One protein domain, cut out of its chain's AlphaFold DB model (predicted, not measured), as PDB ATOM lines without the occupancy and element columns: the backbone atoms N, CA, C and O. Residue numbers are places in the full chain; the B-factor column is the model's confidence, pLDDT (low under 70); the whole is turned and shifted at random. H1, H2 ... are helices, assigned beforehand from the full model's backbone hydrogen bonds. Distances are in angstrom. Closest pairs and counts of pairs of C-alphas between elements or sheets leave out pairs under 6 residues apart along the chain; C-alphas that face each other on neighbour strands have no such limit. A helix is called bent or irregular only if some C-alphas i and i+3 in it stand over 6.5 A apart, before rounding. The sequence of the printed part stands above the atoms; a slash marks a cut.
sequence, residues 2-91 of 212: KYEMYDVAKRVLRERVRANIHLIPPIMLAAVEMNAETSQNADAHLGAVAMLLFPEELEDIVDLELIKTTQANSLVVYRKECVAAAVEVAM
ATOM      1  N   LYS A   2     136.566 123.422 105.937       60.03
ATOM      2  CA  LYS A   2     137.172 123.631 107.278       60.03
ATOM      3  C   LYS A   2     138.708 123.460 107.295       60.03
ATOM      4  O   LYS A   2     139.408 124.273 107.880       60.03
ATOM      5  N   TYR A   3     139.229 122.465 106.572       61.62
ATOM      6  CA  TYR A   3     140.672 122.199 106.458       61.62
ATOM      7  C   TYR A   3     141.473 123.312 105.760       61.62
ATOM      8  O   TYR A   3     142.570 123.632 106.203       61.62
ATOM      9  N   GLU A   4     140.913 123.976 104.744       71.88
ATOM     10  CA  GLU A   4     141.607 125.082 104.062       71.88
ATOM     11  C   GLU A   4     141.786 126.304 104.975       71.88
ATOM     12  O   GLU A   4     142.791 127.005 104.874       71.88
ATOM     13  N   MET A   5     140.853 126.543 105.904       81.62
ATOM     14  CA  MET A   5     140.969 127.634 106.876       81.62
ATOM     15  C   MET A   5     142.075 127.381 107.907       81.62
ATOM     16  O   MET A   5     142.796 128.315 108.255       81.62
ATOM     17  N   TYR A   6     142.257 126.133 108.347       86.50
ATOM     18  CA  TYR A   6     143.324 125.767 109.284       86.50
ATOM     19  C   TYR A   6     144.718 126.009 108.694       86.50
ATOM     20  O   TYR A   6     145.574 126.606 109.346       86.50
ATOM     21  N   ASP A   7     144.936 125.641 107.430       87.19
ATOM     22  CA  ASP A   7     146.221 125.869 106.760       87.19
ATOM     23  C   ASP A   7     146.525 127.355 106.535       87.19
ATOM     24  O   ASP A   7     147.692 127.762 106.491       87.19
ATOM     25  N   VAL A   8     145.490 128.178 106.354       90.69
ATOM     26  CA  VAL A   8     145.636 129.637 106.282       90.69
ATOM     27  C   VAL A   8     145.985 130.198 107.661       90.69
ATOM     28  O   VAL A   8     146.955 130.947 107.773       90.69
ATOM     29  N   ALA A   9     145.276 129.789 108.715       90.50
ATOM     30  CA  ALA A   9     145.539 130.231 110.083       90.50
ATOM     31  C   ALA A   9     146.964 129.875 110.542       90.50
ATOM     32  O   ALA A   9     147.695 130.744 111.018       90.50
ATOM     33  N   LYS A  10     147.422 128.640 110.289       92.12
ATOM     34  CA  LYS A  10     148.804 128.215 110.575       92.12
ATOM     35  C   LYS A  10     149.842 129.053 109.825       92.12
ATOM     36  O   LYS A  10     150.885 129.388 110.383       92.12
ATOM     37  N   ARG A  11     149.574 129.413 108.562       92.88
ATOM     38  CA  ARG A  11     150.458 130.296 107.778       92.88
ATOM     39  C   ARG A  11     150.543 131.693 108.384       92.88
ATOM     40  O   ARG A  11     151.650 132.193 108.557       92.88
ATOM     41  N   VAL A  12     149.409 132.285 108.753       93.50
ATOM     42  CA  VAL A  12     149.368 133.598 109.416       93.50
ATOM     43  C   VAL A  12     150.130 133.557 110.741       93.50
ATOM     44  O   VAL A  12     150.978 134.416 110.981       93.50
ATOM     45  N   LEU A  13     149.893 132.535 111.569       93.75
ATOM     46  CA  LEU A  13     150.585 132.371 112.846       93.75
ATOM     47  C   LEU A  13     152.101 132.243 112.658       93.75
ATOM     48  O   LEU A  13     152.868 132.900 113.357       93.75
ATOM     49  N   ARG A  14     152.548 131.456 111.675       94.62
ATOM     50  CA  ARG A  14     153.973 131.289 111.364       94.62
ATOM     51  C   ARG A  14     154.648 132.605 110.992       94.62
ATOM     52  O   ARG A  14     155.745 132.873 111.474       94.62
ATOM     53  N   GLU A  15     154.005 133.431 110.172       95.69
ATOM     54  CA  GLU A  15     154.547 134.747 109.813       95.69
ATOM     55  C   GLU A  15     154.577 135.699 111.016       95.69
ATOM     56  O   GLU A  15     155.577 136.388 111.230       95.69
ATOM     57  N   ARG A  16     153.545 135.673 111.870       94.88
ATOM     58  CA  ARG A  16     153.540 136.431 113.133       94.88
ATOM     59  C   ARG A  16     154.677 136.003 114.060       94.88
ATOM     60  O   ARG A  16     155.375 136.866 114.590       94.88
ATOM     61  N   VAL A  17     154.894 134.699 114.233       94.44
ATOM     62  CA  VAL A  17     155.999 134.158 115.037       94.44
ATOM     63  C   VAL A  17     157.343 134.601 114.465       94.44
ATOM     64  O   VAL A  17     158.162 135.142 115.200       94.44
ATOM     65  N   ARG A  18     157.560 134.469 113.149       94.06
ATOM     66  CA  ARG A  18     158.801 134.913 112.485       94.06
ATOM     67  C   ARG A  18     159.093 136.392 112.711       94.06
ATOM     68  O   ARG A  18     160.232 136.744 113.002       94.06
ATOM     69  N   ALA A  19     158.077 137.247 112.623       92.81
ATOM     70  CA  ALA A  19     158.234 138.680 112.851       92.81
ATOM     71  C   ALA A  19     158.633 139.017 114.301       92.81
ATOM     72  O   ALA A  19     159.321 140.009 114.527       92.81
ATOM     73  N   ASN A  20     158.246 138.186 115.275       90.44
ATOM     74  CA  ASN A  20     158.404 138.467 116.706       90.44
ATOM     75  C   ASN A  20     159.417 137.558 117.422       90.44
ATOM     76  O   ASN A  20     159.660 137.745 118.608       90.44
ATOM     77  N   ILE A  21     160.048 136.604 116.729       90.19
ATOM     78  CA  ILE A  21     160.928 135.599 117.351       90.19
ATOM     79  C   ILE A  21     162.104 136.216 118.124       90.19
ATOM     80  O   ILE A  21     162.525 135.684 119.144       90.19
ATOM     81  N   HIS A  22     162.580 137.382 117.687       86.38
ATOM     82  CA  HIS A  22     163.648 138.147 118.332       86.38
ATOM     83  C   HIS A  22     163.274 138.685 119.728       86.38
ATOM     84  O   HIS A  22     164.147 139.135 120.466       86.38
ATOM     85  N   LEU A  23     161.985 138.675 120.083       84.88
ATOM     86  CA  LEU A  23     161.494 139.078 121.401       84.88
ATOM     87  C   LEU A  23     161.606 137.947 122.431       84.88
ATOM     88  O   LEU A  23     161.612 138.223 123.632       84.88
ATOM     89  N   ILE A  24     161.707 136.694 121.975       87.81
ATOM     90  CA  ILE A  24     161.859 135.537 122.852       87.81
ATOM     91  C   ILE A  24     163.332 135.432 123.257       87.81
ATOM     92  O   ILE A  24     164.205 135.421 122.386       87.81
ATOM     93  N   PRO A  25     163.640 135.327 124.560       86.38
ATOM     94  CA  PRO A  25     165.002 135.049 124.982       86.38
ATOM     95  C   PRO A  25     165.492 133.739 124.335       86.38
ATOM     96  O   PRO A  25     164.774 132.736 124.414       86.38
ATOM     97  N   PRO A  26     166.715 133.689 123.770       89.25
ATOM     98  CA  PRO A  26     167.262 132.469 123.170       89.25
ATOM     99  C   PRO A  26     167.197 131.252 124.096       89.25
ATOM    100  O   PRO A  26     167.037 130.130 123.635       89.25
ATOM    101  N   ILE A  27     167.260 131.469 125.411       85.94
ATOM    102  CA  ILE A  27     167.159 130.391 126.388       85.94
ATOM    103  C   ILE A  27     165.758 129.774 126.486       85.94
ATOM    104  O   ILE A  27     165.638 128.564 126.644       85.94
ATOM    105  N   MET A  28     164.696 130.569 126.339       91.81
ATOM    106  CA  MET A  28     163.333 130.039 126.315       91.81
ATOM    107  C   MET A  28     163.075 129.262 125.019       91.81
ATOM    108  O   MET A  28     162.417 128.225 125.051       91.81
ATOM    109  N   LEU A  29     163.638 129.725 123.895       91.62
ATOM    110  CA  LEU A  29     163.633 128.968 122.638       91.62
ATOM    111  C   LEU A  29     164.372 127.637 122.791       91.62
ATOM    112  O   LEU A  29     163.816 126.596 122.457       91.62
ATOM    113  N   ALA A  30     165.572 127.654 123.374       90.56
ATOM    114  CA  ALA A  30     166.341 126.442 123.634       90.56
ATOM    115  C   ALA A  30     165.585 125.465 124.552       90.56
ATOM    116  O   ALA A  30     165.627 124.262 124.323       90.56
ATOM    117  N   ALA A  31     164.855 125.957 125.560       90.50
ATOM    118  CA  ALA A  31     164.036 125.113 126.432       90.50
ATOM    119  C   ALA A  31     162.918 124.388 125.662       90.50
ATOM    120  O   ALA A  31     162.672 123.208 125.912       90.50
ATOM    121  N   VAL A  32     162.283 125.065 124.697       91.56
ATOM    122  CA  VAL A  32     161.341 124.426 123.767       91.56
ATOM    123  C   VAL A  32     162.084 123.402 122.907       91.56
ATOM    124  O   VAL A  32     161.720 122.236 122.904       91.56
ATOM    125  N   GLU A  33     163.179 123.777 122.248       88.50
ATOM    126  CA  GLU A  33     163.949 122.885 121.362       88.50
ATOM    127  C   GLU A  33     164.522 121.639 122.062       88.50
ATOM    128  O   GLU A  33     164.680 120.594 121.434       88.50
ATOM    129  N   MET A  34     164.817 121.713 123.361       85.94
ATOM    130  CA  MET A  34     165.270 120.565 124.152       85.94
ATOM    131  C   MET A  34     164.149 119.560 124.450       85.94
ATOM    132  O   MET A  34     164.436 118.415 124.805       85.94
ATOM    133  N   ASN A  35     162.878 119.937 124.294       85.00
ATOM    134  CA  ASN A  35     161.770 119.008 124.462       85.00
ATOM    135  C   ASN A  35     161.592 118.125 123.215       85.00
ATOM    136  O   ASN A  35     161.357 118.610 122.106       85.00
ATOM    137  N   ALA A  36     161.662 116.807 123.419       66.75
ATOM    138  CA  ALA A  36     161.662 115.805 122.354       66.75
ATOM    139  C   ALA A  36     160.402 115.812 121.466       66.75
ATOM    140  O   ALA A  36     160.511 115.540 120.273       66.75
ATOM    141  N   GLU A  37     159.223 116.130 122.012       73.69
ATOM    142  CA  GLU A  37     157.990 116.183 121.212       73.69
ATOM    143  C   GLU A  37     157.971 117.417 120.305       73.69
ATOM    144  O   GLU A  37     157.628 117.321 119.126       73.69
ATOM    145  N   THR A  38     158.381 118.577 120.825       76.62
ATOM    146  CA  THR A  38     158.389 119.816 120.032       76.62
ATOM    147  C   THR A  38     159.546 119.877 119.034       76.62
ATOM    148  O   THR A  38     159.386 120.448 117.963       76.62
ATOM    149  N   SER A  39     160.690 119.249 119.317       76.00
ATOM    150  CA  SER A  39     161.844 119.267 118.407       76.00
ATOM    151  C   SER A  39     161.653 118.412 117.154       76.00
ATOM    152  O   SER A  39     162.236 118.700 116.112       76.00
ATOM    153  N   GLN A  40     160.811 117.378 117.232       81.31
ATOM    154  CA  GLN A  40     160.544 116.463 116.119       81.31
ATOM    155  C   GLN A  40     159.322 116.866 115.283       81.31
ATOM    156  O   GLN A  40     159.155 116.373 114.167       81.31
ATOM    157  N   ASN A  41     158.471 117.761 115.794       90.06
ATOM    158  CA  ASN A  41     157.237 118.178 115.139       90.06
ATOM    159  C   ASN A  41     157.209 119.701 114.938       90.06
ATOM    160  O   ASN A  41     157.047 120.467 115.883       90.06
ATOM    161  N   ALA A  42     157.306 120.135 113.677       89.88
ATOM    162  CA  ALA A  42     157.331 121.550 113.308       89.88
ATOM    163  C   ALA A  42     156.064 122.325 113.717       89.88
ATOM    164  O   ALA A  42     156.151 123.516 114.017       89.88
ATOM    165  N   ASP A  43     154.901 121.668 113.747       90.69
ATOM    166  CA  ASP A  43     153.650 122.281 114.197       90.69
ATOM    167  C   ASP A  43     153.627 122.413 115.726       90.69
ATOM    168  O   ASP A  43     153.243 123.466 116.235       90.69
ATOM    169  N   ALA A  44     154.139 121.415 116.453       91.06
ATOM    170  CA  ALA A  44     154.297 121.497 117.906       91.06
ATOM    171  C   ALA A  44     155.317 122.562 118.318       91.06
ATOM    172  O   ALA A  44     155.066 123.325 119.249       91.06
ATOM    173  N   HIS A  45     156.428 122.682 117.587       92.94
ATOM    174  CA  HIS A  45     157.377 123.776 117.766       92.94
ATOM    175  C   HIS A  45     156.714 125.137 117.518       92.94
ATOM    176  O   HIS A  45     156.826 126.037 118.347       92.94
ATOM    177  N   LEU A  46     155.976 125.286 116.408       93.88
ATOM    178  CA  LEU A  46     155.257 126.521 116.097       93.88
ATOM    179  C   LEU A  46     154.258 126.886 117.203       93.88
ATOM    180  O   LEU A  46     154.239 128.037 117.632       93.88
ATOM    181  N   GLY A  47     153.460 125.923 117.672       93.50
ATOM    182  CA  GLY A  47     152.505 126.124 118.761       93.50
ATOM    183  C   GLY A  47     153.190 126.505 120.070       93.50
ATOM    184  O   GLY A  47     152.773 127.455 120.726       93.50
ATOM    185  N   ALA A  48     154.287 125.830 120.422       94.25
ATOM    186  CA  ALA A  48     155.036 126.131 121.634       94.25
ATOM    187  C   ALA A  48     155.638 127.544 121.612       94.25
ATOM    188  O   ALA A  48     155.467 128.309 122.560       94.25
ATOM    189  N   VAL A  49     156.284 127.924 120.507       94.50
ATOM    190  CA  VAL A  49     156.849 129.267 120.322       94.50
ATOM    191  C   VAL A  49     155.748 130.333 120.308       94.50
ATOM    192  O   VAL A  49     155.910 131.389 120.921       94.50
ATOM    193  N   ALA A  50     154.611 130.055 119.665       94.06
ATOM    194  CA  ALA A  50     153.455 130.945 119.671       94.06
ATOM    195  C   ALA A  50     152.914 131.173 121.089       94.06
ATOM    196  O   ALA A  50     152.685 132.320 121.451       94.06
ATOM    197  N   MET A  51     152.805 130.132 121.921       93.69
ATOM    198  CA  MET A  51     152.362 130.272 123.316       93.69
ATOM    199  C   MET A  51     153.295 131.135 124.173       93.69
ATOM    200  O   MET A  51     152.840 131.793 125.109       93.69
ATOM    201  N   LEU A  52     154.601 131.141 123.885       92.62
ATOM    202  CA  LEU A  52     155.544 132.016 124.589       92.62
ATOM    203  C   LEU A  52     155.355 133.493 124.206       92.62
ATOM    204  O   LEU A  52     155.527 134.376 125.054       92.62
ATOM    205  N   LEU A  53     154.997 133.757 122.946       91.44
ATOM    206  CA  LEU A  53     154.779 135.102 122.405       91.44
ATOM    207  C   LEU A  53     153.392 135.664 122.724       91.44
ATOM    208  O   LEU A  53     153.291 136.835 123.079       91.44
ATOM    209  N   PHE A  54     152.360 134.834 122.592       91.19
ATOM    210  CA  PHE A  54     150.943 135.201 122.615       91.19
ATOM    211  C   PHE A  54     150.176 134.282 123.584       91.19
ATOM    212  O   PHE A  54     149.324 133.497 123.163       91.19
ATOM    213  N   PRO A  55     150.500 134.296 124.893       88.12
ATOM    214  CA  PRO A  55     149.877 133.399 125.869       88.12
ATOM    215  C   PRO A  55     148.354 133.576 125.993       88.12
ATOM    216  O   PRO A  55     147.673 132.678 126.481       88.12
ATOM    217  N   GLU A  56     147.822 134.724 125.578       89.25
ATOM    218  CA  GLU A  56     146.394 135.028 125.513       89.25
ATOM    219  C   GLU A  56     145.643 134.277 124.400       89.25
ATOM    220  O   GLU A  56     144.434 134.101 124.515       89.25
ATOM    221  N   GLU A  57     146.337 133.778 123.371       88.12
ATOM    222  CA  GLU A  57     145.752 133.053 122.225       88.12
ATOM    223  C   GLU A  57     145.715 131.526 122.458       88.12
ATOM    224  O   GLU A  57     145.790 130.733 121.519       88.12
ATOM    225  N   LEU A  58     145.624 131.087 123.723       87.56
ATOM    226  CA  LEU A  58     145.665 129.667 124.098       87.56
ATOM    227  C   LEU A  58     144.600 128.838 123.375       87.56
ATOM    228  O   LEU A  58     144.911 127.758 122.873       87.56
ATOM    229  N   GLU A  59     143.360 129.330 123.339       83.25
ATOM    230  CA  GLU A  59     142.235 128.631 122.707       83.25
ATOM    231  C   GLU A  59     142.494 128.439 121.210       83.25
ATOM    232  O   GLU A  59     142.437 127.311 120.729       83.25
ATOM    233  N   ASP A  60     142.919 129.496 120.510       84.00
ATOM    234  CA  ASP A  60     143.245 129.431 119.085       84.00
ATOM    235  C   ASP A  60     144.382 128.433 118.809       84.00
ATOM    236  O   ASP A  60     144.293 127.615 117.896       84.00
ATOM    237  N   ILE A  61     145.456 128.447 119.604       81.69
ATOM    238  CA  ILE A  61     146.619 127.569 119.388       81.69
ATOM    239  C   ILE A  61     146.275 126.091 119.633       81.69
ATOM    240  O   ILE A  61     146.753 125.218 118.899       81.69
ATOM    241  N   VAL A  62     145.446 125.805 120.642       82.94
ATOM    242  CA  VAL A  62     144.964 124.447 120.932       82.94
ATOM    243  C   VAL A  62     143.970 123.982 119.864       82.94
ATOM    244  O   VAL A  62     144.071 122.845 119.406       82.94
ATOM    245  N   ASP A  63     143.075 124.857 119.403       85.69
ATOM    246  CA  ASP A  63     142.090 124.558 118.353       85.69
ATOM    247  C   ASP A  63     142.730 124.302 116.982       85.69
ATOM    248  O   ASP A  63     142.170 123.585 116.147       85.69
ATOM    249  N   LEU A  64     143.921 124.859 116.740       85.38
ATOM    250  CA  LEU A  64     144.758 124.539 115.580       85.38
ATOM    251  C   LEU A  64     145.465 123.173 115.694       85.38
ATOM    252  O   LEU A  64     146.210 122.803 114.779       85.38
ATOM    253  N   GLU A  65     145.256 122.447 116.799       87.75
ATOM    254  CA  GLU A  65     145.864 121.151 117.124       87.75
ATOM    255  C   GLU A  65     147.403 121.178 117.058       87.75
ATOM    256  O   GLU A  65     148.048 120.174 116.756       87.75
ATOM    257  N   LEU A  66     148.014 122.342 117.320       86.94
ATOM    258  CA  LEU A  66     149.471 122.495 117.276       86.94
ATOM    259  C   LEU A  66     150.130 121.830 118.484       86.94
ATOM    260  O   LEU A  66     151.162 121.181 118.352       86.94
ATOM    261  N   ILE A  67     149.516 121.969 119.656       91.69
ATOM    262  CA  ILE A  67     149.963 121.392 120.926       91.69
ATOM    263  C   ILE A  67     148.751 120.972 121.762       91.69
ATOM    264  O   ILE A  67     147.636 121.451 121.557       91.69
ATOM    265  N   LYS A  68     148.964 120.094 122.742       91.88
ATOM    266  CA  LYS A  68     147.919 119.690 123.695       91.88
ATOM    267  C   LYS A  68     147.658 120.802 124.713       91.88
ATOM    268  O   LYS A  68     148.568 121.538 125.088       91.88
ATOM    269  N   THR A  69     146.452 120.839 125.280       89.44
ATOM    270  CA  THR A  69     146.101 121.767 126.374       89.44
ATOM    271  C   THR A  69     147.059 121.670 127.564       89.44
ATOM    272  O   THR A  69     147.405 122.683 128.164       89.44
ATOM    273  N   THR A  70     147.534 120.466 127.903       90.50
ATOM    274  CA  THR A  70     148.515 120.269 128.984       90.50
ATOM    275  C   THR A  70     149.842 120.965 128.682       90.50
ATOM    276  O   THR A  70     150.365 121.660 129.546       90.50
ATOM    277  N   GLN A  71     150.332 120.856 127.444       90.50
ATOM    278  CA  GLN A  71     151.553 121.523 126.983       90.50
ATOM    279  C   GLN A  71     151.380 123.043 126.968       90.50
ATOM    280  O   GLN A  71     152.250 123.766 127.450       90.50
ATOM    281  N   ALA A  72     150.234 123.533 126.484       89.75
ATOM    282  CA  ALA A  72     149.909 124.959 126.498       89.75
ATOM    283  C   ALA A  72     149.910 125.524 127.929       89.75
ATOM    284  O   ALA A  72     150.543 126.547 128.193       89.75
ATOM    285  N   ASN A  73     149.282 124.821 128.877       90.56
ATOM    286  CA  ASN A  73     149.280 125.210 130.288       90.56
ATOM    287  C   ASN A  73     150.694 125.225 130.886       90.56
ATOM    288  O   ASN A  73     151.052 126.192 131.561       90.56
ATOM    289  N   SER A  74     151.512 124.205 130.609       93.19
ATOM    290  CA  SER A  74     152.915 124.168 131.042       93.19
ATOM    291  C   SER A  74     153.723 125.347 130.501       93.19
ATOM    292  O   SER A  74     154.483 125.958 131.247       93.19
ATOM    293  N   LEU A  75     153.529 125.727 129.235       94.12
ATOM    294  CA  LEU A  75     154.206 126.880 128.629       94.12
ATOM    295  C   LEU A  75     153.765 128.207 129.255       94.12
ATOM    296  O   LEU A  75     154.598 129.083 129.483       94.12
ATOM    297  N   VAL A  76     152.478 128.348 129.591       92.44
ATOM    298  CA  VAL A  76     151.966 129.520 130.317       92.44
ATOM    299  C   VAL A  76     152.589 129.616 131.708       92.44
ATOM    300  O   VAL A  76     152.998 130.704 132.117       92.44
ATOM    301  N   VAL A  77     152.674 128.501 132.441       94.50
ATOM    302  CA  VAL A  77     153.320 128.454 133.763       94.50
ATOM    303  C   VAL A  77     154.801 128.800 133.640       94.50
ATOM    304  O   VAL A  77     155.253 129.736 134.294       94.50
ATOM    305  N   TYR A  78     155.521 128.141 132.733       95.50
ATOM    306  CA  TYR A  78     156.933 128.401 132.466       95.50
ATOM    307  C   TYR A  78     157.198 129.877 132.158       95.50
ATOM    308  O   TYR A  78     158.043 130.513 132.784       95.50
ATOM    309  N   ARG A  79     156.415 130.477 131.254       94.94
ATOM    310  CA  ARG A  79     156.540 131.898 130.920       94.94
ATOM    311  C   ARG A  79     156.309 132.795 132.138       94.94
ATOM    312  O   ARG A  79     157.034 133.775 132.313       94.94
ATOM    313  N   LYS A  80     155.307 132.496 132.974       95.50
ATOM    314  CA  LYS A  80     155.039 133.251 134.213       95.50
ATOM    315  C   LYS A  80     156.213 133.169 135.184       95.50
ATOM    316  O   LYS A  80     156.571 134.184 135.776       95.50
ATOM    317  N   GLU A  81     156.830 132.002 135.316       97.25
ATOM    318  CA  GLU A  81     158.013 131.811 136.156       97.25
ATOM    319  C   GLU A  81     159.239 132.548 135.602       97.25
ATOM    320  O   GLU A  81     159.936 133.214 136.365       97.25
ATOM    321  N   CYS A  82     159.456 132.544 134.280       97.12
ATOM    322  CA  CYS A  82     160.486 133.369 133.640       97.12
ATOM    323  C   CYS A  82     160.273 134.865 133.909       97.12
ATOM    324  O   CYS A  82     161.225 135.570 134.243       97.12
ATOM    325  N   VAL A  83     159.030 135.352 133.806       96.69
ATOM    326  CA  VAL A  83     158.685 136.740 134.155       96.69
ATOM    327  C   VAL A  83     158.983 137.026 135.621       96.69
ATOM    328  O   VAL A  83     159.632 138.026 135.915       96.69
ATOM    329  N   ALA A  84     158.562 136.155 136.538       97.81
ATOM    330  CA  ALA A  84     158.824 136.331 137.962       97.81
ATOM    331  C   ALA A  84     160.332 136.390 138.258       97.81
ATOM    332  O   ALA A  84     160.782 137.295 138.960       97.81
ATOM    333  N   ALA A  85     161.121 135.489 137.663       97.94
ATOM    334  CA  ALA A  85     162.573 135.467 137.804       97.94
ATOM    335  C   ALA A  85     163.228 136.751 137.266       97.94
ATOM    336  O   ALA A  85     164.066 137.344 137.942       97.94
ATOM    337  N   ALA A  86     162.822 137.220 136.083       97.56
ATOM    338  CA  ALA A  86     163.335 138.455 135.495       97.56
ATOM    339  C   ALA A  86     162.974 139.699 136.328       97.56
ATOM    340  O   ALA A  86     163.818 140.567 136.565       97.56
ATOM    341  N   VAL A  87     161.727 139.782 136.797       97.94
ATOM    342  CA  VAL A  87     161.237 140.892 137.624       97.94
ATOM    343  C   VAL A  87     161.934 140.928 138.982       97.94
ATOM    344  O   VAL A  87     162.249 142.020 139.447       97.94
ATOM    345  N   GLU A  88     162.246 139.781 139.589       98.12
ATOM    346  CA  GLU A  88     163.001 139.727 140.850       98.12
ATOM    347  C   GLU A  88     164.418 140.311 140.697       98.12
ATOM    348  O   GLU A  88     164.924 140.951 141.616       98.12
ATOM    349  N   VAL A  89     165.056 140.185 139.525       98.12
ATOM    350  CA  VAL A  89     166.345 140.855 139.261       98.12
ATOM    351  C   VAL A  89     166.178 142.378 139.249       98.12
ATOM    352  O   VAL A  89     167.024 143.095 139.793       98.12
ATOM    353  N   ALA A  90     165.094 142.869 138.641       97.50
ATOM    354  CA  ALA A  90     164.796 144.292 138.506       97.50
ATOM    355  C   ALA A  90     164.349 144.937 139.823       97.50
ATOM    356  O   ALA A  90     164.763 146.044 140.141       97.50
ATOM    357  N   MET A  91     163.489 144.263 140.581       96.44
ATOM    358  CA  MET A  91     162.901 144.759 141.823       96.44
ATOM    359  C   MET A  91     162.956 143.679 142.907       96.44
ATOM    360  O   MET A  91     161.914 143.145 143.291       96.44
TER     361      MET A  91
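AT A GLANCE: This is residues 2 to 91 of the 212 residues of an uncharacterized protein of Galerina marginata (strain CBS 339.88) (UniProt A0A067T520). The two long helices, H1 and H6, pack on roughly opposite sides of a shorter helix, H4, which makes the core; H2 and H5 pack on H4 from two further sides, and the very short H3 sits at the corner beside the beginning of H4. The last turns of H6, residues 83 to 90, stick out with Met 91 as an arm from this body. The printed part has 90 residues, with six named helices, H1 to H6 in order along the chain, and no named strand; the class is all helix. The whole is compact, with a radius of gyration of the C-alphas of 13.3 A, yet elongated, spanning 48 by 25 by 20 A.

IN THESE COORDINATES: Find C-alpha 2 at (137.172, 123.631, 107.278); from there H1, residues 2 to 23, runs 32.1 A to C-alpha 23. It has a kink of 32 degrees near residue 17 and is irregular, with C-alphas 19 and 22 7.7 A apart. H6, residues 69 to 90, is 31.7 A long and ends at C-alpha 90, at (164.796, 144.292, 138.506). Between them look for H2, residues 26 to 33, 10.3 A; H3, residues 36 to 40, 6.4 A; and H4, residues 42 to 53, 16.5 A, beginning at (157.331, 121.550, 113.308). H5, residues 55 to 63, is 14.0 A long and irregular, with C-alphas 56 and 59 8.1 A apart.

HOW THE PARTS SIT: Start at H4, the hub, which touches the five other helices. H1 touches it with residues 13 to 23 alone, the same way at a steep tilt of 54 degrees; the closest C-alphas, of Val 17 and Ala 50, are 6.2 A apart. H6 touches H4 with residues 71 to 79 alone, the same way at a steep tilt of 40 degrees, closest at the C-alphas of Leu 52 and Arg 79, 6.4 A. H1 and H6 are apart. H4 and H5 form a helical hairpin at a shallow tilt of 28 degrees, with the closest C-alphas, of Gly 47 and Ile 61, 6.1 A apart. H5 and H6 form another at 12 degrees, closest at the C-alphas of Val 62 and Thr 69, 6.2 A. H2 touches H4, opposite ways at 37 degrees, only just steep, closest at the C-alphas of Val 32 and Ala 48, 6.9 A. H3 and H4 touch only at the corner, at the C-alphas of Thr 38 and His 45, 4.7 A. In H2, H4 and H6 every O i to N i+4 pair is within hydrogen-bond range; in H1 16 of 18 are, in H5 3 of 5, and in H3 0 of 1, with 0 of 2 O i to N i+3 pairs.

THE WHOLE: The C-alphas of Lys 2 and Met 91, the two farthest apart, are 48.0 A from each other. Without residues 83 to 91, which stand free, the body spans 36 by 26 by 25 A. The printed part has no cut, and its five links are tight. Its mean pLDDT is 89.5; look for values under 70 at residues 2 to 3 and residue 36.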